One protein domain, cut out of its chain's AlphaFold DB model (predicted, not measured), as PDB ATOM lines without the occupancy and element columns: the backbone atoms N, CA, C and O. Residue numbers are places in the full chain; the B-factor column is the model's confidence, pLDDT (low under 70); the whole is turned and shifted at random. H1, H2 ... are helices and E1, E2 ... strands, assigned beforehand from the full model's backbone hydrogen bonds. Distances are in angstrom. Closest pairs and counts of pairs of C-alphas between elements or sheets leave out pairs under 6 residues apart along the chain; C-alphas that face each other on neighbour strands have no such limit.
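AT A GLANCE: This is residues 38 to 185 and 196 to 211 of the 212 residues of an uncharacterized protein of Spiroplasma apis B31 (UniProt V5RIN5). A long, twisted antiparallel sheet makes the length of the domain; at one end the strands curl round the helix H1, and at the other end E3 and E4 extend the sheet beside the ends of the long strands E5 and E6. A small separate hairpin, E1 and E2, meets E5 only at a point; a tight link joins it to H1, a long loop of residues 61 to 97 joins its two strands, and another long loop, residues 103 to 116, leads from E2 to E3. The printed part has 164 residues, with two named helices and seven named strands in the order H1 E1 E2 E3 H2 E4 E5 E6 E7; the sheet runs E3 E4 E5 E6 E7. The class is mostly strand, though under half of the residues are in named elements. The whole is compact, with a radius of gyration of the C-alphas of 17.2 A, yet elongated, spanning 57 by 34 by 29 A.

IN THESE COORDINATES: After residues 38 to 46, H1 covers residues 47 to 56 and is 14.4 A long, starting at C-alpha 47 (465.498, 422.854, 365.837). E1 is residues 58 to 60 and E2 residues 98 to 102. E3, residues 117 to 123, is 19.5 A long. H2 is residues 127 to 130. E4, residues 140 to 146, is 18.9 A long, and E5, residues 151 to 162, is 34.2 A. E6, residues 169 to 182, is the longest strand by residues and runs 42.1 A. E7, residues 200 to 210, is 29.9 A long, bends by 52 degrees at residue 204 and ends at C-alpha 210 (464.571, 426.864, 361.421).

HOW THE PARTS SIT: E4, E5 and E6 form a meander, each strand the antiparallel neighbour of the one before. In the hairpin E5 and E6, N 156 and O 177 are 2.8 A apart, within hydrogen-bond range. In the hairpin E4 and E5, N 144 and O 153 are 2.9 A apart. The edge strand E3 is antiparallel to E4, with N 120 and O 143 at 2.8 A. The other edge strand, E7, is antiparallel to E6, with N 172 and O 207 at 2.8 A. In the hairpin E1 and E2, N 59 and O 101 are 2.8 A apart. H1 is on the sheet; its closest C-alphas with E7 are those of Asp 47 and Ile 209, 5.6 A apart. H2 is not on the sheet and is close to but not clearly touching H1, the closest C-alphas being those of Val 53 and Met 129 at 7.5 A. In H1 every O i to N i+4 pair is within hydrogen-bond range; H2 is too short for one.

THE WHOLE: The C-alphas farthest apart, those of Gln 73 and Thr 148, are 57.1 A apart. The links E1 to E2, of 37 residues, and E2 to E3, of 14, are long. In the first, residues 90 to 91 pair in parallel with residues 197 to 198. Residues 186 to 195 are not printed, and C-alphas 185 and 196 are 16.1 A apart across this cut. Mean pLDDT of the printed part is 88.0; residues 63 to 66, 86 and 104 to 116 are under 70.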
ATOM      1  N   THR A  38     477.094 417.310 358.281       95.81
ATOM      2  CA  THR A  38     475.864 417.888 358.845       95.81
ATOM      3  C   THR A  38     475.609 417.328 360.240       95.81
ATOM      4  O   THR A  38     475.740 416.124 360.436       95.81
ATOM      5  N   LEU A  39     475.238 418.181 361.201       95.25
ATOM      6  CA  LEU A  39     474.852 417.735 362.548       95.25
ATOM      7  C   LEU A  39     473.516 416.989 362.527       95.25
ATOM      8  O   LEU A  39     472.552 417.425 361.881       95.25
ATOM      9  N   THR A  40     473.432 415.914 363.307       97.31
ATOM     10  CA  THR A  40     472.213 415.114 363.444       97.31
ATOM     11  C   THR A  40     471.650 415.206 364.856       97.31
ATOM     12  O   THR A  40     472.382 415.184 365.845       97.31
ATOM     13  N   TYR A  41     470.326 415.335 364.963       98.19
ATOM     14  CA  TYR A  41     469.660 415.372 366.261       98.19
ATOM     15  C   TYR A  41     469.670 414.001 366.929       98.19
ATOM     16  O   TYR A  41     469.526 412.967 366.272       98.19
ATOM     17  N   LYS A  42     469.769 414.013 368.256       98.06
ATOM     18  CA  LYS A  42     469.368 412.875 369.080       98.06
ATOM     19  C   LYS A  42     467.861 412.647 368.979       98.06
ATOM     20  O   LYS A  42     467.095 413.554 368.646       98.06
ATOM     21  N   GLU A  43     467.436 411.425 369.281       97.56
ATOM     22  CA  GLU A  43     466.022 411.051 369.285       97.56
ATOM     23  C   GLU A  43     465.189 412.016 370.149       97.56
ATOM     24  O   GLU A  43     465.574 412.378 371.261       97.56
ATOM     25  N   GLY A  44     464.059 412.476 369.604       97.56
ATOM     26  CA  GLY A  44     463.162 413.425 370.269       97.56
ATOM     27  C   GLY A  44     463.641 414.882 370.298       97.56
ATOM     28  O   GLY A  44     462.923 415.730 370.826       97.56
ATOM     29  N   LYS A  45     464.814 415.202 369.735       98.19
ATOM     30  CA  LYS A  45     465.327 416.577 369.612       98.19
ATOM     31  C   LYS A  45     465.094 417.142 368.212       98.19
ATOM     32  O   LYS A  45     464.880 416.410 367.249       98.19
ATOM     33  N   ASN A  46     465.097 418.468 368.115       98.12
ATOM     34  CA  ASN A  46     464.800 419.223 366.897       98.12
ATOM     35  C   ASN A  46     465.340 420.660 366.987       98.12
ATOM     36  O   ASN A  46     465.915 421.055 368.006       98.12
ATOM     37  N   ASP A  47     465.115 421.444 365.931       98.56
ATOM     38  CA  ASP A  47     465.498 422.854 365.837       98.56
ATOM     39  C   ASP A  47     464.994 423.669 367.033       98.56
ATOM     40  O   ASP A  47     465.786 424.356 367.674       98.56
ATOM     41  N   LYS A  48     463.723 423.502 367.420       98.06
ATOM     42  CA  LYS A  48     463.136 424.162 368.595       98.06
ATOM     43  C   LYS A  48     463.903 423.863 369.887       98.06
ATOM     44  O   LYS A  48     464.195 424.774 370.652       98.06
ATOM     45  N   SER A  49     464.272 422.601 370.107       97.56
ATOM     46  CA  SER A  49     465.059 422.196 371.282       97.56
ATOM     47  C   SER A  49     466.435 422.869 371.300       97.56
ATOM     48  O   SER A  49     466.951 423.206 372.360       97.56
ATOM     49  N   PHE A  50     467.050 423.045 370.128       97.94
ATOM     50  CA  PHE A  50     468.341 423.716 370.011       97.94
ATOM     51  C   PHE A  50     468.223 425.230 370.232       97.94
ATOM     52  O   PHE A  50     469.022 425.791 370.980       97.94
ATOM     53  N   VAL A  51     467.205 425.864 369.641       98.06
ATOM     54  CA  VAL A  51     466.876 427.285 369.839       98.06
ATOM     55  C   VAL A  51     466.690 427.588 371.324       98.06
ATOM     56  O   VAL A  51     467.375 428.466 371.839       98.06
ATOM     57  N   GLU A  52     465.889 426.793 372.041       96.75
ATOM     58  CA  GLU A  52     465.642 426.981 373.478       96.75
ATOM     59  C   GLU A  52     466.940 426.964 374.304       96.75
ATOM     60  O   GLU A  52     467.102 427.740 375.250       96.75
ATOM     61  N   VAL A  53     467.902 426.106 373.949       95.56
ATOM     62  CA  VAL A  53     469.198 426.084 374.634       95.56
ATOM     63  C   VAL A  53     470.004 427.349 374.345       95.56
ATOM     64  O   VAL A  53     470.616 427.895 375.266       95.56
ATOM     65  N   LEU A  54     470.015 427.815 373.095       95.88
ATOM     66  CA  LEU A  54     470.744 429.024 372.720       95.88
ATOM     67  C   LEU A  54     470.138 430.294 373.331       95.88
ATOM     68  O   LEU A  54     470.875 431.227 373.625       95.88
ATOM     69  N   GLU A  55     468.824 430.355 373.539       94.56
ATOM     70  CA  GLU A  55     468.184 431.498 374.205       94.56
ATOM     71  C   GLU A  55     468.524 431.547 375.703       94.56
ATOM     72  O   GLU A  55     468.783 432.617 376.250       94.56
ATOM     73  N   ASN A  56     468.560 430.384 376.367       92.31
ATOM     74  CA  ASN A  56     468.519 430.323 377.831       92.31
ATOM     75  C   ASN A  56     469.837 429.934 378.516       92.31
ATOM     76  O   ASN A  56     469.995 430.180 379.711       92.31
ATOM     77  N   LYS A  57     470.764 429.262 377.818       89.94
ATOM     78  CA  LYS A  57     471.956 428.652 378.449       89.94
ATOM     79  C   LYS A  57     473.285 429.087 377.840       89.94
ATOM     80  O   LYS A  57     474.341 428.625 378.288       89.94
ATOM     81  N   THR A  58     473.263 429.978 376.854       92.00
ATOM     82  CA  THR A  58     474.469 430.447 376.169       92.00
ATOM     83  C   THR A  58     474.557 431.967 376.147       92.00
ATOM     84  O   THR A  58     473.592 432.682 376.409       92.00
ATOM     85  N   LYS A  59     475.754 432.454 375.838       92.19
ATOM     86  CA  LYS A  59     476.018 433.829 375.422       92.19
ATOM     87  C   LYS A  59     476.527 433.778 373.993       92.19
ATOM     88  O   LYS A  59     477.278 432.861 373.662       92.19
ATOM     89  N   ILE A  60     476.124 434.719 373.149       91.81
ATOM     90  CA  ILE A  60     476.519 434.706 371.739       91.81
ATOM     91  C   ILE A  60     477.213 436.011 371.363       91.81
ATOM     92  O   ILE A  60     476.664 437.097 371.559       91.81
ATOM     93  N   GLY A  61     478.404 435.852 370.793       86.81
ATOM     94  CA  GLY A  61     479.331 436.898 370.399       86.81
ATOM     95  C   GLY A  61     479.936 437.664 371.570       86.81
ATOM     96  O   GLY A  61     479.744 437.323 372.739       86.81
ATOM     97  N   ASN A  62     480.643 438.744 371.245       71.69
ATOM     98  CA  ASN A  62     481.271 439.649 372.218       71.69
ATOM     99  C   ASN A  62     480.285 440.619 372.903       71.69
ATOM    100  O   ASN A  62     480.685 441.681 373.383       71.69
ATOM    101  N   ASP A  63     478.987 440.298 372.942       66.19
ATOM    102  CA  ASP A  63     477.997 441.150 373.600       66.19
ATOM    103  C   ASP A  63     478.305 441.232 375.101       66.19
ATOM    104  O   ASP A  63     478.184 440.248 375.837       66.19
ATOM    105  N   SER A  64     478.685 442.426 375.559       60.38
ATOM    106  CA  SER A  64     478.963 442.724 376.967       60.38
ATOM    107  C   SER A  64     477.791 442.393 377.898       60.38
ATOM    108  O   SER A  64     478.005 442.111 379.077       60.38
ATOM    109  N   GLU A  65     476.562 442.363 377.373       66.62
ATOM    110  CA  GLU A  65     475.369 441.991 378.134       66.62
ATOM    111  C   GLU A  65     475.206 440.468 378.279       66.62
ATOM    112  O   GLU A  65     474.378 440.002 379.058       66.62
ATOM    113  N   GLY A  66     476.013 439.671 377.569       65.69
ATOM    114  CA  GLY A  66     476.045 438.219 377.699       65.69
ATOM    115  C   GLY A  66     474.720 437.547 377.352       65.69
ATOM    116  O   GLY A  66     474.340 436.584 378.015       65.69
ATOM    117  N   ARG A  67     474.003 438.072 376.356       84.38
ATOM    118  CA  ARG A  67     472.702 437.547 375.933       84.38
ATOM    119  C   ARG A  67     472.863 436.364 374.982       84.38
ATOM    120  O   ARG A  67     473.785 436.338 374.161       84.38
ATOM    121  N   GLY A  68     471.952 435.403 375.098       93.69
ATOM    122  CA  GLY A  68     471.855 434.259 374.201       93.69
ATOM    123  C   GLY A  68     471.355 434.630 372.800       93.69
ATOM    124  O   GLY A  68     471.498 435.762 372.310       93.69
ATOM    125  N   LEU A  69     470.756 433.648 372.134       95.75
ATOM    126  CA  LEU A  69     469.968 433.879 370.930       95.75
ATOM    127  C   LEU A  69     468.756 434.758 371.280       95.75
ATOM    128  O   LEU A  69     468.138 434.563 372.319       95.75
ATOM    129  N   LEU A  70     468.441 435.745 370.441       95.69
ATOM    130  CA  LEU A  70     467.280 436.615 370.623       95.69
ATOM    131  C   LEU A  70     466.278 436.345 369.507       95.69
ATOM    132  O   LEU A  70     466.541 436.672 368.343       95.69
ATOM    133  N   VAL A  71     465.140 435.760 369.874       96.81
ATOM    134  CA  VAL A  71     464.053 435.414 368.961       96.81
ATOM    135  C   VAL A  71     462.751 436.060 369.425       96.81
ATOM    136  O   VAL A  71     462.361 435.949 370.580       96.81
ATOM    137  N   GLU A  72     462.032 436.684 368.495       97.25
ATOM    138  CA  GLU A  72     460.634 437.085 368.680       97.25
ATOM    139  C   GLU A  72     459.861 436.780 367.400       97.25
ATOM    140  O   GLU A  72     460.399 436.894 366.299       97.25
ATOM    141  N   GLN A  73     458.598 436.364 367.535       96.94
ATOM    142  CA  GLN A  73     457.732 436.030 366.393       96.94
ATOM    143  C   GLN A  73     458.401 435.070 365.389       96.94
ATOM    144  O   GLN A  73     458.283 435.236 364.174       96.94
ATOM    145  N   ASN A  74     459.117 434.069 365.911       97.88
ATOM    146  CA  ASN A  74     459.860 433.066 365.144       97.88
ATOM    147  C   ASN A  74     460.938 433.648 364.211       97.88
ATOM    148  O   ASN A  74     461.238 433.079 363.161       97.88
ATOM    149  N   LYS A  75     461.524 434.790 364.585       98.38
ATOM    150  CA  LYS A  75     462.571 435.468 363.819       98.38
ATOM    151  C   LYS A  75     463.689 435.996 364.706       98.38
ATOM    152  O   LYS A  75     463.446 436.420 365.838       98.38
ATOM    153  N   LEU A  76     464.904 436.029 364.161       97.94
ATOM    154  CA  LEU A  76     466.064 436.639 364.815       97.94
ATOM    155  C   LEU A  76     465.843 438.138 365.029       97.94
ATOM    156  O   LEU A  76     465.482 438.853 364.099       97.94
ATOM    157  N   GLN A  77     466.127 438.634 366.229       96.88
ATOM    158  CA  GLN A  77     465.965 440.058 366.555       96.88
ATOM    159  C   GLN A  77     467.210 440.907 366.278       96.88
ATOM    160  O   GLN A  77     467.159 442.138 366.324       96.88
ATOM    161  N   ARG A  78     468.331 440.260 365.949       95.00
ATOM    162  CA  ARG A  78     469.590 440.904 365.573       95.00
ATOM    163  C   ARG A  78     470.372 440.050 364.586       95.00
ATOM    164  O   ARG A  78     470.095 438.862 364.430       95.00
ATOM    165  N   ASP A  79     471.356 440.673 363.956       95.31
ATOM    166  CA  ASP A  79     472.319 439.969 363.123       95.31
ATOM    167  C   ASP A  79     473.331 439.200 363.982       95.31
ATOM    168  O   ASP A  79     473.762 439.660 365.040       95.31
ATOM    169  N   TYR A  80     473.738 438.046 363.471       94.69
ATOM    170  CA  TYR A  80     474.839 437.226 363.956       94.69
ATOM    171  C   TYR A  80     475.798 437.063 362.778       94.69
ATOM    172  O   TYR A  80     475.602 436.208 361.912       94.69
ATOM    173  N   LEU A  81     476.756 437.979 362.672       93.06
ATOM    174  CA  LEU A  81     477.658 438.099 361.525       93.06
ATOM    175  C   LEU A  81     479.015 437.462 361.821       93.06
ATOM    176  O   LEU A  81     479.301 437.090 362.957       93.06
ATOM    177  N   ASP A  82     479.838 437.352 360.778       91.88
ATOM    178  CA  ASP A  82     481.217 436.883 360.888       91.88
ATOM    179  C   ASP A  82     482.009 437.799 361.825       91.88
ATOM    180  O   ASP A  82     482.144 439.002 361.576       91.88
ATOM    181  N   GLU A  83     482.530 437.226 362.906       82.50
ATOM    182  CA  GLU A  83     483.418 437.936 363.814       82.50
ATOM    183  C   GLU A  83     484.846 437.907 363.279       82.50
ATOM    184  O   GLU A  83     485.349 436.894 362.788       82.50
ATOM    185  N   LYS A  84     485.530 439.044 363.396       77.38
ATOM    186  CA  LYS A  84     486.978 439.069 363.222       77.38
ATOM    187  C   LYS A  84     487.603 438.652 364.538       77.38
ATOM    188  O   LYS A  84     487.224 439.154 365.592       77.38
ATOM    189  N   ASN A  85     488.589 437.770 364.474       70.75
ATOM    190  CA  ASN A  85     489.387 437.484 365.647       70.75
ATOM    191  C   ASN A  85     490.285 438.689 365.984       70.75
ATOM    192  O   ASN A  85     491.323 438.911 365.352       70.75
ATOM    193  N   GLU A  86     489.882 439.448 367.000       68.88
ATOM    194  CA  GLU A  86     490.591 440.635 367.489       68.88
ATOM    195  C   GLU A  86     491.624 440.327 368.585       68.88
ATOM    196  O   GLU A  86     492.208 441.247 369.142       68.88
ATOM    197  N   SER A  87     491.897 439.054 368.904       77.12
ATOM    198  CA  SER A  87     492.918 438.737 369.910       77.12
ATOM    199  C   SER A  87     494.310 439.175 369.442       77.12
ATOM    200  O   SER A  87     494.778 438.761 368.379       77.12
ATOM    201  N   ASP A  88     494.993 439.983 370.253       76.31
ATOM    202  CA  ASP A  88     496.387 440.388 370.022       76.31
ATOM    203  C   ASP A  88     497.382 439.246 370.290       76.31
ATOM    204  O   ASP A  88     498.539 439.310 369.875       76.31
ATOM    205  N   GLU A  89     496.944 438.191 370.984       79.88
ATOM    206  CA  GLU A  89     497.810 437.111 371.464       79.88
ATOM    207  C   GLU A  89     497.739 435.866 370.576       79.88
ATOM    208  O   GLU A  89     498.770 435.262 370.278       79.88
ATOM    209  N   VAL A  90     496.535 435.496 370.125       80.75
ATOM    210  CA  VAL A  90     496.296 434.257 369.375       80.75
ATOM    211  C   VAL A  90     495.456 434.532 368.133       80.75
ATOM    212  O   VAL A  90     494.361 435.086 368.204       80.75
ATOM    213  N   ASP A  91     495.954 434.117 366.972       84.75
ATOM    214  CA  ASP A  91     495.176 434.035 365.747       84.75
ATOM    215  C   ASP A  91     494.415 432.704 365.672       84.75
ATOM    216  O   ASP A  91     494.992 431.672 365.332       84.75
ATOM    217  N   PHE A  92     493.117 432.732 365.972       77.94
ATOM    218  CA  PHE A  92     492.181 431.634 365.762       77.94
ATOM    219  C   PHE A  92     491.896 431.351 364.281       77.94
ATOM    220  O   PHE A  92     491.268 430.342 363.974       77.94
ATOM    221  N   GLY A  93     492.365 432.206 363.366       77.75
ATOM    222  CA  GLY A  93     491.969 432.170 361.966       77.75
ATOM    223  C   GLY A  93     490.598 432.810 361.743       77.75
ATOM    224  O   GLY A  93     489.995 433.392 362.646       77.75
ATOM    225  N   ASN A  94     490.116 432.726 360.504       80.19
ATOM    226  CA  ASN A  94     488.786 433.211 360.146       80.19
ATOM    227  C   ASN A  94     487.761 432.097 360.374       80.19
ATOM    228  O   ASN A  94     487.904 431.009 359.815       80.19
ATOM    229  N   TYR A  95     486.705 432.398 361.124       88.69
ATOM    230  CA  TYR A  95     485.524 431.551 361.264       88.69
ATOM    231  C   TYR A  95     484.272 432.337 360.864       88.69
ATOM    232  O   TYR A  95     484.244 433.565 360.919       88.69
ATOM    233  N   GLU A  96     483.236 431.628 360.422       92.44
ATOM    234  CA  GLU A  96     481.949 432.240 360.093       92.44
ATOM    235  C   GLU A  96     481.049 432.357 361.322       92.44
ATOM    236  O   GLU A  96     480.970 431.426 362.125       92.44
ATOM    237  N   GLY A  97     480.298 433.451 361.406       93.94
ATOM    238  CA  GLY A  97     479.333 433.718 362.467       93.94
ATOM    239  C   GLY A  97     479.933 434.210 363.785       93.94
ATOM    240  O   GLY A  97     481.135 434.425 363.922       93.94
ATOM    241  N   SER A  98     479.047 434.385 364.761       93.50
ATOM    242  CA  SER A  98     479.359 434.841 366.112       93.50
ATOM    243  C   SER A  98     479.590 433.654 367.044       93.50
ATOM    244  O   SER A  98     478.829 432.679 367.001       93.50
ATOM    245  N   ALA A  99     480.626 433.720 367.882       93.62
ATOM    246  CA  ALA A  99     480.985 432.627 368.785       93.62
ATOM    247  C   ALA A  99     479.890 432.333 369.825       93.62
ATOM    248  O   ALA A  99     479.278 433.242 370.380       93.62
ATOM    249  N   VAL A 100     479.644 431.054 370.111       93.94
ATOM    250  CA  VAL A 100     478.709 430.620 371.157       93.94
ATOM    251  C   VAL A 100     479.498 430.229 372.399       93.94
ATOM    252  O   VAL A 100     480.238 429.245 372.405       93.94
ATOM    253  N   TYR A 101     479.297 430.974 373.478       91.19
ATOM    254  CA  TYR A 101     479.867 430.701 374.786       91.19
ATOM    255  C   TYR A 101     478.845 429.967 375.643       91.19
ATOM    256  O   TYR A 101     477.758 430.470 375.939       91.19
ATOM    257  N   PHE A 102     479.194 428.761 376.062       87.94
ATOM    258  CA  PHE A 102     478.333 427.954 376.910       87.94
ATOM    259  C   PHE A 102     478.501 428.339 378.375       87.94
ATOM    260  O   PHE A 102     479.615 428.554 378.852       87.94
ATOM    261  N   THR A 103     477.397 428.356 379.119       76.44
ATOM    262  CA  THR A 103     477.483 428.366 380.580       76.44
ATOM    263  C   THR A 103     477.967 426.981 381.005       76.44
ATOM    264  O   THR A 103     477.252 425.994 380.805       76.44
ATOM    265  N   VAL A 104     479.210 426.891 381.482       65.50
ATOM    266  CA  VAL A 104     479.846 425.618 381.846       65.50
ATOM    267  C   VAL A 104     479.494 425.278 383.292       65.50
ATOM    268  O   VAL A 104     479.862 426.012 384.211       65.50
ATOM    269  N   ASP A 105     478.831 424.141 383.504       56.53
ATOM    270  CA  ASP A 105     478.854 423.468 384.803       56.53
ATOM    271  C   ASP A 105     480.261 422.891 384.975       56.53
ATOM    272  O   ASP A 105     480.677 422.074 384.157       56.53
ATOM    273  N   LYS A 106     481.007 423.385 385.974       51.47
ATOM    274  CA  LYS A 106     482.424 423.063 386.252       51.47
ATOM    275  C   LYS A 106     482.822 421.663 385.760       51.47
ATOM    276  O   LYS A 106     482.464 420.662 386.377       51.47
ATOM    277  N   THR A 107     483.593 421.600 384.682       50.19
ATOM    278  CA  THR A 107     484.216 420.362 384.217       50.19
ATOM    279  C   THR A 107     485.387 420.014 385.132       50.19
ATOM    280  O   THR A 107     486.199 420.861 385.507       50.19
ATOM    281  N   THR A 108     485.458 418.749 385.539       49.16
ATOM    282  CA  THR A 108     486.602 418.173 386.249       49.16
ATOM    283  C   THR A 108     487.790 418.080 385.300       49.16
ATOM    284  O   THR A 108     487.790 417.245 384.398       49.16
ATOM    285  N   ALA A 109     488.802 418.918 385.515       54.03
ATOM    286  CA  ALA A 109     490.114 418.734 384.915       54.03
ATOM    287  C   ALA A 109     490.737 417.443 385.474       54.03
ATOM    288  O   ALA A 109     490.871 417.291 386.690       54.03
ATOM    289  N   ILE A 110     491.100 416.506 384.599       55.88
ATOM    290  CA  ILE A 110     491.948 415.371 384.973       55.88
ATOM    291  C   ILE A 110     493.390 415.862 384.854       55.88
ATOM    292  O   ILE A 110     493.874 416.065 383.742       55.88
ATOM    293  N   ASN A 111     494.048 416.087 385.990       55.97
ATOM    294  CA  ASN A 111     495.474 416.390 386.036       55.97
ATOM    295  C   ASN A 111     496.241 415.072 386.179       55.97
ATOM    296  O   ASN A 111     496.043 414.348 387.152       55.97
ATOM    297  N   ASN A 112     497.125 414.769 385.231       55.09
ATOM    298  CA  ASN A 112     498.110 413.702 385.398       55.09
ATOM    299  C   ASN A 112     499.368 414.310 386.027       55.09
ATOM    300  O   ASN A 112     500.175 414.911 385.328       55.09
ATOM    301  N   GLU A 113     499.517 414.186 387.346       55.97
ATOM    302  CA  GLU A 113     500.638 414.785 388.095       55.97
ATOM    303  C   GLU A 113     501.976 414.029 387.934       55.97
ATOM    304  O   GLU A 113     503.012 414.521 388.371       55.97
ATOM    305  N   GLU A 114     501.993 412.857 387.287       57.12
ATOM    306  CA  GLU A 114     503.169 411.966 387.254       57.12
ATOM    307  C   GLU A 114     503.997 412.000 385.948       57.12
ATOM    308  O   GLU A 114     504.969 411.253 385.826       57.12
ATOM    309  N   SER A 115     503.682 412.861 384.970       62.25
ATOM    310  CA  SER A 115     504.409 412.937 383.686       62.25
ATOM    311  C   SER A 115     505.127 414.276 383.455       62.25
ATOM    312  O   SER A 115     504.658 415.329 383.865       62.25
ATOM    313  N   ASN A 116     506.233 414.266 382.687       68.00
ATOM    314  CA  ASN A 116     506.878 415.479 382.125       68.00
ATOM    315  C   ASN A 116     505.979 416.252 381.128       68.00
ATOM    316  O   ASN A 116     506.394 417.242 380.517       68.00
ATOM    317  N   GLU A 117     504.762 415.757 380.943       72.62
ATOM    318  CA  GLU A 117     503.715 416.252 380.078       72.62
ATOM    319  C   GLU A 117     502.512 416.570 380.966       72.62
ATOM    320  O   GLU A 117     501.919 415.660 381.549       72.62
ATOM    321  N   ASP A 118     502.155 417.849 381.069       79.75
ATOM    322  CA  ASP A 118     500.905 418.243 381.714       79.75
ATOM    323  C   ASP A 118     499.826 418.232 380.626       79.75
ATOM    324  O   ASP A 118     499.813 419.091 379.737       79.75
ATOM    325  N   SER A 119     498.940 417.237 380.661       83.00
ATOM    326  CA  SER A 119     497.812 417.129 379.733       83.00
ATOM    327  C   SER A 119     496.502 417.396 380.463       83.00
ATOM    328  O   SER A 119     496.183 416.716 381.434       83.00
ATOM    329  N   ARG A 120     495.708 418.333 379.941       84.25
ATOM    330  CA  ARG A 120     494.337 418.613 380.379       84.25
ATOM    331  C   ARG A 120     493.379 418.209 379.268       84.25
ATOM    332  O   ARG A 120     493.490 418.703 378.146       84.25
ATOM    333  N   ILE A 121     492.457 417.300 379.578       84.62
ATOM    334  CA  ILE A 121     491.408 416.856 378.655       84.62
ATOM    335  C   ILE A 121     490.061 417.190 379.272       84.62
ATOM    336  O   ILE A 121     489.779 416.790 380.400       84.62
ATOM    337  N   GLU A 122     489.231 417.905 378.523       86.38
ATOM    338  CA  GLU A 122     487.901 418.316 378.955       86.38
ATOM    339  C   GLU A 122     486.876 418.105 377.857       86.38
ATOM    340  O   GLU A 122     487.191 418.025 376.673       86.38
ATOM    341  N   ASP A 123     485.617 418.021 378.253       89.31
ATOM    342  CA  ASP A 123     484.525 418.055 377.299       89.31
ATOM    343  C   ASP A 123     484.425 419.418 376.624       89.31
ATOM    344  O   ASP A 123     484.443 420.448 377.294       89.31
ATOM    345  N   SER A 124     484.273 419.419 375.299       91.38
ATOM    346  CA  SER A 124     484.176 420.681 374.550       91.38
ATOM    347  C   SER A 124     482.813 421.346 374.694       91.38
ATOM    348  O   SER A 124     482.691 422.565 374.613       91.38
ATOM    349  N   PHE A 125     481.782 420.531 374.925       92.69
ATOM    350  CA  PHE A 125     480.397 420.963 375.032       92.69
ATOM    351  C   PHE A 125     479.785 420.468 376.345       92.69
ATOM    352  O   PHE A 125     480.049 419.335 376.760       92.69
ATOM    353  N   PRO A 126     478.931 421.271 376.998       92.12
ATOM    354  CA  PRO A 126     478.232 420.850 378.206       92.12
ATOM    355  C   PRO A 126     477.198 419.756 377.906       92.12
ATOM    356  O   PRO A 126     476.711 419.621 376.779       92.12
ATOM    357  N   ASN A 127     476.806 419.002 378.937       92.50
ATOM    358  CA  ASN A 127     475.900 417.855 378.800       92.50
ATOM    359  C   ASN A 127     474.568 418.211 378.130       92.50
ATOM    360  O   ASN A 127     474.142 417.509 377.219       92.50
ATOM    361  N   TYR A 128     473.959 419.345 378.490       92.31
ATOM    362  CA  TYR A 128     472.693 419.774 377.886       92.31
ATOM    363  C   TYR A 128     472.795 420.011 376.371       92.31
ATOM    364  O   TYR A 128     471.804 419.881 375.662       92.31
ATOM    365  N   MET A 129     473.980 420.357 375.861       94.50
ATOM    366  CA  MET A 129     474.220 420.546 374.430       94.50
ATOM    367  C   MET A 129     474.502 419.205 373.753       94.50
ATOM    368  O   MET A 129     473.954 418.912 372.691       94.50
ATOM    369  N   LYS A 130     475.257 418.327 374.421       94.62
ATOM    370  CA  LYS A 130     475.439 416.936 373.988       94.62
ATOM    371  C   LYS A 130     474.133 416.159 373.916       94.62
ATOM    372  O   LYS A 130     474.034 415.220 373.141       94.62
ATOM    373  N   GLU A 131     473.123 416.508 374.701       95.81
ATOM    374  CA  GLU A 131     471.788 415.914 374.606       95.81
ATOM    375  C   GLU A 131     471.023 416.316 373.339       95.81
ATOM    376  O   GLU A 131     470.034 415.660 373.026       95.81
ATOM    377  N   ILE A 132     471.461 417.345 372.602       98.00
ATOM    378  CA  ILE A 132     470.809 417.804 371.367       98.00
ATOM    379  C   ILE A 132     471.317 417.047 370.139       98.00
ATOM    380  O   ILE A 132     470.506 416.580 369.340       98.00
ATOM    381  N   PHE A 133     472.634 416.910 369.986       97.81
ATOM    382  CA  PHE A 133     473.261 416.372 368.774       97.81
ATOM    383  C   PHE A 133     474.067 415.102 369.062       97.81
ATOM    384  O   PHE A 133     474.665 414.966 370.132       97.81
ATOM    385  N   ASN A 134     474.101 414.166 368.111       96.38
ATOM    386  CA  ASN A 134     474.782 412.880 368.300       96.38
ATOM    387  C   ASN A 134     476.303 413.042 368.421       96.38
ATOM    388  O   ASN A 134     476.933 412.393 369.259       96.38
ATOM    389  N   GLU A 135     476.871 413.946 367.627       96.56
ATOM    390  CA  GLU A 135     478.310 414.051 367.384       96.56
ATOM    391  C   GLU A 135     479.077 414.750 368.517       96.56
ATOM    392  O   GLU A 135     480.282 414.571 368.660       96.56
ATOM    393  N   LEU A 136     478.400 415.522 369.374       94.94
ATOM    394  CA  LEU A 136     479.078 416.346 370.388       94.94
ATOM    395  C   LEU A 136     479.663 415.553 371.557       94.94
ATOM    396  O   LEU A 136     480.461 416.091 372.326       94.94
ATOM    397  N   ASN A 137     479.259 414.293 371.725       91.69
ATOM    398  CA  ASN A 137     479.815 413.429 372.765       91.69
ATOM    399  C   ASN A 137     481.302 413.120 372.531       91.69
ATOM    400  O   ASN A 137     482.034 412.897 373.497       91.69
ATOM    401  N   ASP A 138     481.728 413.136 371.268       91.69
ATOM    402  CA  ASP A 138     483.067 412.720 370.855       91.69
ATOM    403  C   ASP A 138     484.081 413.874 370.915       91.69
ATOM    404  O   ASP A 138     485.290 413.648 370.860       91.69
ATOM    405  N   PHE A 139     483.617 415.119 371.070       92.06
ATOM    406  CA  PHE A 139     484.487 416.292 371.082       92.06
ATOM    407  C   PHE A 139     485.081 416.561 372.457       92.06
ATOM    408  O   PHE A 139     484.405 417.007 373.394       92.06
ATOM    409  N   LYS A 140     486.399 416.394 372.543       90.88
ATOM    410  CA  LYS A 140     487.203 416.708 373.721       90.88
ATOM    411  C   LYS A 140     488.191 417.818 373.394       90.88
ATOM    412  O   LYS A 140     488.934 417.712 372.423       90.88
ATOM    413  N   ASN A 141     488.229 418.828 374.247       90.94
ATOM    414  CA  ASN A 141     489.290 419.813 374.253       90.94
ATOM    415  C   ASN A 141     490.520 419.186 374.899       90.94
ATOM    416  O   ASN A 141     490.419 418.571 375.964       90.94
ATOM    417  N   LYS A 142     491.677 419.347 374.269       90.94
ATOM    418  CA  LYS A 142     492.953 418.849 374.769       90.94
ATOM    419  C   LYS A 142     493.964 419.981 374.791       90.94
ATOM    420  O   LYS A 142     494.177 420.653 373.789       90.94
ATOM    421  N   GLN A 143     494.631 420.147 375.921       90.50
ATOM    422  CA  GLN A 143     495.824 420.970 376.038       90.50
ATOM    423  C   GLN A 143     496.960 420.090 376.539       90.50
ATOM    424  O   GLN A 143     496.797 419.393 377.536       90.50
ATOM    425  N   VAL A 144     498.103 420.142 375.864       90.12
ATOM    426  CA  VAL A 144     499.317 419.432 376.266       90.12
ATOM    427  C   VAL A 144     500.451 420.426 376.395       90.12
ATOM    428  O   VAL A 144     500.760 421.138 375.440       90.12
ATOM    429  N   VAL A 145     501.098 420.436 377.554       88.50
ATOM    430  CA  VAL A 145     502.321 421.197 377.797       88.50
ATOM    431  C   VAL A 145     503.485 420.221 377.915       88.50
ATOM    432  O   VAL A 145     503.610 419.499 378.903       88.50
ATOM    433  N   ASN A 146     504.358 420.216 376.908       88.12
ATOM    434  CA  ASN A 146     505.607 419.467 376.925       88.12
ATOM    435  C   ASN A 146     506.724 420.381 377.444       88.12
ATOM    436  O   ASN A 146     507.205 421.268 376.732       88.12
ATOM    437  N   LYS A 147     507.130 420.166 378.699       85.19
ATOM    438  CA  LYS A 147     508.154 420.981 379.372       85.19
ATOM    439  C   LYS A 147     509.546 420.774 378.765       85.19
ATOM    440  O   LYS A 147     510.302 421.733 378.645       85.19
ATOM    441  N   THR A 148     509.860 419.552 378.327       87.19
ATOM    442  CA  THR A 148     511.156 419.196 377.721       87.19
ATOM    443  C   THR A 148     511.363 419.890 376.381       87.19
ATOM    444  O   THR A 148     512.412 420.475 376.130       87.19
ATOM    445  N   GLU A 149     510.348 419.854 375.520       87.31
ATOM    446  CA  GLU A 149     510.392 420.503 374.207       87.31
ATOM    447  C   GLU A 149     510.058 421.996 374.277       87.31
ATOM    448  O   GLU A 149     510.179 422.692 373.269       87.31
ATOM    449  N   LYS A 150     509.641 422.487 375.455       88.56
ATOM    450  CA  LYS A 150     509.075 423.824 375.665       88.56
ATOM    451  C   LYS A 150     507.977 424.106 374.636       88.56
ATOM    452  O   LYS A 150     508.053 425.085 373.899       88.56
ATOM    453  N   ARG A 151     506.973 423.234 374.538       89.69
ATOM    454  CA  ARG A 151     505.858 423.378 373.588       89.69
ATOM    455  C   ARG A 151     504.512 423.266 374.275       89.69
ATOM    456  O   ARG A 151     504.354 422.500 375.223       89.69
ATOM    457  N   VAL A 152     503.541 423.995 373.747       88.62
ATOM    458  CA  VAL A 152     502.128 423.836 374.065       88.62
ATOM    459  C   VAL A 152     501.377 423.465 372.796       88.62
ATOM    460  O   VAL A 152     501.525 424.119 371.765       88.62
ATOM    461  N   THR A 153     500.566 422.416 372.882       91.12
ATOM    462  CA  THR A 153     499.583 422.091 371.850       91.12
ATOM    463  C   THR A 153     498.183 422.237 372.423       91.12
ATOM    464  O   THR A 153     497.925 421.844 373.563       91.12
ATOM    465  N   VAL A 154     497.291 422.838 371.644       91.38
ATOM    466  CA  VAL A 154     495.876 423.013 371.975       91.38
ATOM    467  C   VAL A 154     495.056 422.450 370.828       91.38
ATOM    468  O   VAL A 154     495.322 422.752 369.668       91.38
ATOM    469  N   ASP A 155     494.066 421.643 371.166       93.25
ATOM    470  CA  ASP A 155     493.038 421.118 370.278       93.25
ATOM    471  C   ASP A 155     491.690 421.476 370.917       93.25
ATOM    472  O   ASP A 155     491.366 420.989 372.002       93.25
ATOM    473  N   TYR A 156     490.967 422.421 370.323       92.62
ATOM    474  CA  TYR A 156     489.792 423.051 370.917       92.62
ATOM    475  C   TYR A 156     488.623 423.056 369.937       92.62
ATOM    476  O   TYR A 156     488.761 423.506 368.803       92.62
ATOM    477  N   TYR A 157     487.454 422.592 370.364       94.38
ATOM    478  CA  TYR A 157     486.236 422.651 369.561       94.38
ATOM    479  C   TYR A 157     485.338 423.776 370.050       94.38
ATOM    480  O   TYR A 157     485.096 423.919 371.249       94.38
ATOM    481  N   PHE A 158     484.797 424.545 369.110       94.25
ATOM    482  CA  PHE A 158     483.864 425.625 369.413       94.25
ATOM    483  C   PHE A 158     482.742 425.705 368.390       94.25
ATOM    484  O   PHE A 158     482.851 425.194 367.274       94.25
ATOM    485  N   MET A 159     481.646 426.336 368.803       96.44
ATOM    486  CA  MET A 159     480.459 426.539 367.984       96.44
ATOM    487  C   MET A 159     480.282 428.020 367.676       96.44
ATOM    488  O   MET A 159     480.558 428.872 368.520       96.44
ATOM    489  N   THR A 160     479.773 428.316 366.488       96.31
ATOM    490  CA  THR A 160     479.359 429.663 366.088       96.31
ATOM    491  C   THR A 160     477.971 429.617 365.461       96.31
ATOM    492  O   THR A 160     477.511 428.556 365.025       96.31
ATOM    493  N   ILE A 161     477.297 430.764 365.395       97.31
ATOM    494  CA  ILE A 161     476.053 430.907 364.636       97.31
ATOM    495  C   ILE A 161     476.106 432.092 363.679       97.31
ATOM    496  O   ILE A 161     476.675 433.132 363.994       97.31
ATOM    497  N   LYS A 162     475.475 431.946 362.513       97.56
ATOM    498  CA  LYS A 162     475.341 433.004 361.511       97.56
ATOM    499  C   LYS A 162     473.902 433.137 361.059       97.56
ATOM    500  O   LYS A 162     473.285 432.156 360.645       97.56
ATOM    501  N   GLY A 163     473.384 434.351 361.095       97.44
ATOM    502  CA  GLY A 163     472.015 434.661 360.708       97.44
ATOM    503  C   GLY A 163     471.814 436.163 360.618       97.44
ATOM    504  O   GLY A 163     472.593 436.932 361.175       97.44
ATOM    505  N   VAL A 164     470.780 436.583 359.900       97.50
ATOM    506  CA  VAL A 164     470.431 438.000 359.752       97.50
ATOM    507  C   VAL A 164     469.132 438.294 360.481       97.50
ATOM    508  O   VAL A 164     468.250 437.435 360.562       97.50
ATOM    509  N   LYS A 165     469.005 439.508 361.004       97.56
ATOM    510  CA  LYS A 165     467.790 440.001 361.640       97.56
ATOM    511  C   LYS A 165     466.568 439.754 360.744       97.56
ATOM    512  O   LYS A 165     466.650 439.814 359.520       97.56
ATOM    513  N   ASP A 166     465.438 439.455 361.378       98.19
ATOM    514  CA  ASP A 166     464.143 439.137 360.771       98.19
ATOM    515  C   ASP A 166     464.099 437.820 359.967       98.19
ATOM    516  O   ASP A 166     463.043 437.462 359.428       98.19
ATOM    517  N   SER A 167     465.204 437.067 359.922       98.31
ATOM    518  CA  SER A 167     465.249 435.711 359.369       98.31
ATOM    519  C   SER A 167     464.587 434.706 360.308       98.31
ATOM    520  O   SER A 167     464.797 434.751 361.522       98.31
ATOM    521  N   SER A 168     463.844 433.757 359.740       98.38
ATOM    522  CA  SER A 168     463.349 432.561 360.437       98.38
ATOM    523  C   SER A 168     464.369 431.422 360.453       98.38
ATOM    524  O   SER A 168     464.067 430.334 360.929       98.38
ATOM    525  N   GLU A 169     465.561 431.637 359.899       98.56
ATOM    526  CA  GLU A 169     466.619 430.635 359.813       98.56
ATOM    527  C   GLU A 169     467.979 431.222 360.196       98.56
ATOM    528  O   GLU A 169     468.296 432.378 359.894       98.56
ATOM    529  N   PHE A 170     468.816 430.394 360.812       98.56
ATOM    530  CA  PHE A 170     470.241 430.654 360.998       98.56
ATOM    531  C   PHE A 170     471.035 429.373 360.772       98.56
ATOM    532  O   PHE A 170     470.494 428.271 360.767       98.56
ATOM    533  N   THR A 171     472.340 429.499 360.571       98.56
ATOM    534  CA  THR A 171     473.239 428.350 360.456       98.56
ATOM    535  C   THR A 171     474.123 428.269 361.689       98.56
ATOM    536  O   THR A 171     474.702 429.273 362.092       98.56
ATOM    537  N   THR A 172     474.255 427.079 362.266       98.38
ATOM    538  CA  THR A 172     475.290 426.768 363.255       98.38
ATOM    539  C   THR A 172     476.475 426.065 362.599       98.38
ATOM    540  O   THR A 172     476.304 425.273 361.662       98.38
ATOM    541  N   PHE A 173     477.670 426.346 363.101       97.31
ATOM    542  CA  PHE A 173     478.920 425.746 362.660       97.31
ATOM    543  C   PHE A 173     479.689 425.214 363.862       97.31
ATOM    544  O   PHE A 173     479.623 425.789 364.946       97.31
ATOM    545  N   ILE A 174     480.451 424.143 363.657       96.69
ATOM    546  CA  ILE A 174     481.419 423.649 364.637       96.69
ATOM    547  C   ILE A 174     482.788 423.632 363.995       96.69
ATOM    548  O   ILE A 174     482.984 423.003 362.951       96.69
ATOM    549  N   TYR A 175     483.728 424.283 364.660       95.25
ATOM    550  CA  TYR A 175     485.115 424.362 364.250       95.25
ATOM    551  C   TYR A 175     485.997 423.561 365.194       95.25
ATOM    552  O   TYR A 175     485.715 423.438 366.387       95.25
ATOM    553  N   ASN A 176     487.089 423.053 364.641       94.56
ATOM    554  CA  ASN A 176     488.222 422.541 365.381       94.56
ATOM    555  C   ASN A 176     489.383 423.526 365.243       94.56
ATOM    556  O   ASN A 176     489.859 423.760 364.137       94.56
ATOM    557  N   PHE A 177     489.814 424.111 366.350       92.88
ATOM    558  CA  PHE A 177     490.978 424.973 366.435       92.88
ATOM    559  C   PHE A 177     492.177 424.185 366.946       92.88
ATOM    560  O   PHE A 177     492.117 423.576 368.015       92.88
ATOM    561  N   LYS A 178     493.280 424.241 366.203       93.38
ATOM    562  CA  LYS A 178     494.553 423.637 366.585       93.38
ATOM    563  C   LYS A 178     495.640 424.690 366.687       93.38
ATOM    564  O   LYS A 178     495.836 425.488 365.774       93.38
ATOM    565  N   LEU A 179     496.379 424.650 367.787       92.44
ATOM    566  CA  LEU A 179     497.561 425.467 368.021       92.44
ATOM    567  C   LEU A 179     498.721 424.561 368.414       92.44
ATOM    568  O   LEU A 179     498.561 423.669 369.242       92.44
ATOM    569  N   ASP A 180     499.894 424.828 367.857       92.12
ATOM    570  CA  ASP A 180     501.157 424.232 368.277       92.12
ATOM    571  C   ASP A 180     502.197 425.351 368.353       92.12
ATOM    572  O   ASP A 180     502.591 425.926 367.337       92.12
ATOM    573  N   ALA A 181     502.589 425.701 369.574       90.31
ATOM    574  CA  ALA A 181     503.441 426.844 369.849       90.31
ATOM    575  C   ALA A 181     504.617 426.459 370.746       90.31
ATOM    576  O   ALA A 181     504.496 425.643 371.660       90.31
ATOM    577  N   LYS A 182     505.767 427.099 370.515       89.25
ATOM    578  CA  LYS A 182     506.898 427.052 371.446       89.25
ATOM    579  C   LYS A 182     506.660 428.032 372.590       89.25
ATOM    580  O   LYS A 182     506.256 429.169 372.362       89.25
ATOM    581  N   LEU A 183     506.933 427.594 373.810       83.81
ATOM    582  CA  LEU A 183     506.917 428.435 374.996       83.81
ATOM    583  C   LEU A 183     508.136 429.370 374.976       83.81
ATOM    584  O   LEU A 183     509.228 428.940 374.588       83.81
ATOM    585  N   PRO A 184     507.974 430.637 375.392       75.44
ATOM    586  CA  PRO A 184     509.088 431.573 375.478       75.44
ATOM    587  C   PRO A 184     510.130 431.086 376.495       75.44
ATOM    588  O   PRO A 184     509.793 430.489 377.517       75.44
ATOM    589  N   GLU A 185     511.412 431.342 376.223       74.00
ATOM    590  CA  GLU A 185     512.467 431.083 377.206       74.00
ATOM    591  C   GLU A 185     512.366 432.078 378.370       74.00
ATOM    592  O   GLU A 185     512.024 433.239 378.159       74.00
ATOM    593  N   LYS A 196     502.176 437.171 367.325       75.19
ATOM    594  CA  LYS A 196     500.838 436.604 367.499       75.19
ATOM    595  C   LYS A 196     500.903 435.112 367.177       75.19
ATOM    596  O   LYS A 196     501.298 434.732 366.073       75.19
ATOM    597  N   LEU A 197     500.526 434.266 368.134       83.12
ATOM    598  CA  LEU A 197     500.540 432.818 367.950       83.12
ATOM    599  C   LEU A 197     499.503 432.439 366.900       83.12
ATOM    600  O   LEU A 197     498.329 432.755 367.060       83.12
ATOM    601  N   LYS A 198     499.913 431.762 365.829       83.50
ATOM    602  CA  LYS A 198     499.007 431.391 364.741       83.50
ATOM    603  C   LYS A 198     498.517 429.960 364.914       83.50
ATOM    604  O   LYS A 198     499.321 429.034 364.847       83.50
ATOM    605  N   GLY A 199     497.217 429.786 365.114       86.25
ATOM    606  CA  GLY A 199     496.580 428.479 365.011       86.25
ATOM    607  C   GLY A 199     495.804 428.317 363.706       86.25
ATOM    608  O   GLY A 199     495.750 429.213 362.860       86.25
ATOM    609  N   GLU A 200     495.220 427.138 363.538       88.56
ATOM    610  CA  GLU A 200     494.427 426.757 362.374       88.56
ATOM    611  C   GLU A 200     493.028 426.338 362.827       88.56
ATOM    612  O   GLU A 200     492.882 425.440 363.657       88.56
ATOM    613  N   SER A 201     491.995 426.982 362.282       90.38
ATOM    614  CA  SER A 201     490.600 426.579 362.455       90.38
ATOM    615  C   SER A 201     490.105 425.792 361.243       90.38
ATOM    616  O   SER A 201     490.131 426.297 360.118       90.38
ATOM    617  N   THR A 202     489.565 424.601 361.477       92.88
ATOM    618  CA  THR A 202     488.941 423.753 360.457       92.88
ATOM    619  C   THR A 202     487.443 423.656 360.712       92.88
ATOM    620  O   THR A 202     487.024 423.315 361.817       92.88
ATOM    621  N   LEU A 203     486.623 423.941 359.698       94.19
ATOM    622  CA  LEU A 203     485.178 423.731 359.768       94.19
ATOM    623  C   LEU A 203     484.873 422.230 359.724       94.19
ATOM    624  O   LEU A 203     485.153 421.569 358.728       94.19
ATOM    625  N   MET A 204     484.269 421.710 360.787       95.31
ATOM    626  CA  MET A 204     483.973 420.285 360.935       95.31
ATOM    627  C   MET A 204     482.515 419.975 360.596       95.31
ATOM    628  O   MET A 204     482.229 419.008 359.885       95.31
ATOM    629  N   TYR A 205     481.588 420.796 361.105       96.62
ATOM    630  CA  TYR A 205     480.153 420.588 360.928       96.62
ATOM    631  C   TYR A 205     479.400 421.877 360.618       96.62
ATOM    632  O   TYR A 205     479.757 422.944 361.111       96.62
ATOM    633  N   LYS A 206     478.304 421.751 359.865       96.62
ATOM    634  CA  LYS A 206     477.365 422.832 359.548       96.62
ATOM    635  C   LYS A 206     475.924 422.332 359.620       96.62
ATOM    636  O   LYS A 206     475.632 421.223 359.179       96.62
ATOM    637  N   LYS A 207     474.998 423.143 360.132       97.69
ATOM    638  CA  LYS A 207     473.560 422.840 360.083       97.69
ATOM    639  C   LYS A 207     472.720 424.115 360.021       97.69
ATOM    640  O   LYS A 207     472.915 425.009 360.838       97.69
ATOM    641  N   THR A 208     471.773 424.172 359.088       98.19
ATOM    642  CA  THR A 208     470.722 425.204 359.071       98.19
ATOM    643  C   THR A 208     469.623 424.836 360.059       98.19
ATOM    644  O   THR A 208     469.206 423.678 360.113       98.19
ATOM    645  N   ILE A 209     469.190 425.821 360.836       98.50
ATOM    646  CA  ILE A 209     468.197 425.726 361.899       98.50
ATOM    647  C   ILE A 209     467.041 426.654 361.547       98.50
ATOM    648  O   ILE A 209     467.264 427.832 361.267       98.50
ATOM    649  N   THR A 210     465.824 426.127 361.600       98.44
ATOM    650  CA  THR A 210     464.571 426.864 361.421       98.44
ATOM    651  C   THR A 210     463.984 427.224 362.780       98.44
ATOM    652  O   THR A 210     463.854 426.387 363.668       98.44
ATOM    653  N   ILE A 211     463.594 428.478 362.945       98.06
ATOM    654  CA  ILE A 211     462.950 428.989 364.149       98.06
ATOM    655  C   ILE A 211     461.440 428.742 364.015       98.06
ATOM    656  O   ILE A 211     460.801 429.286 363.112       98.06
TER     657      ILE A 211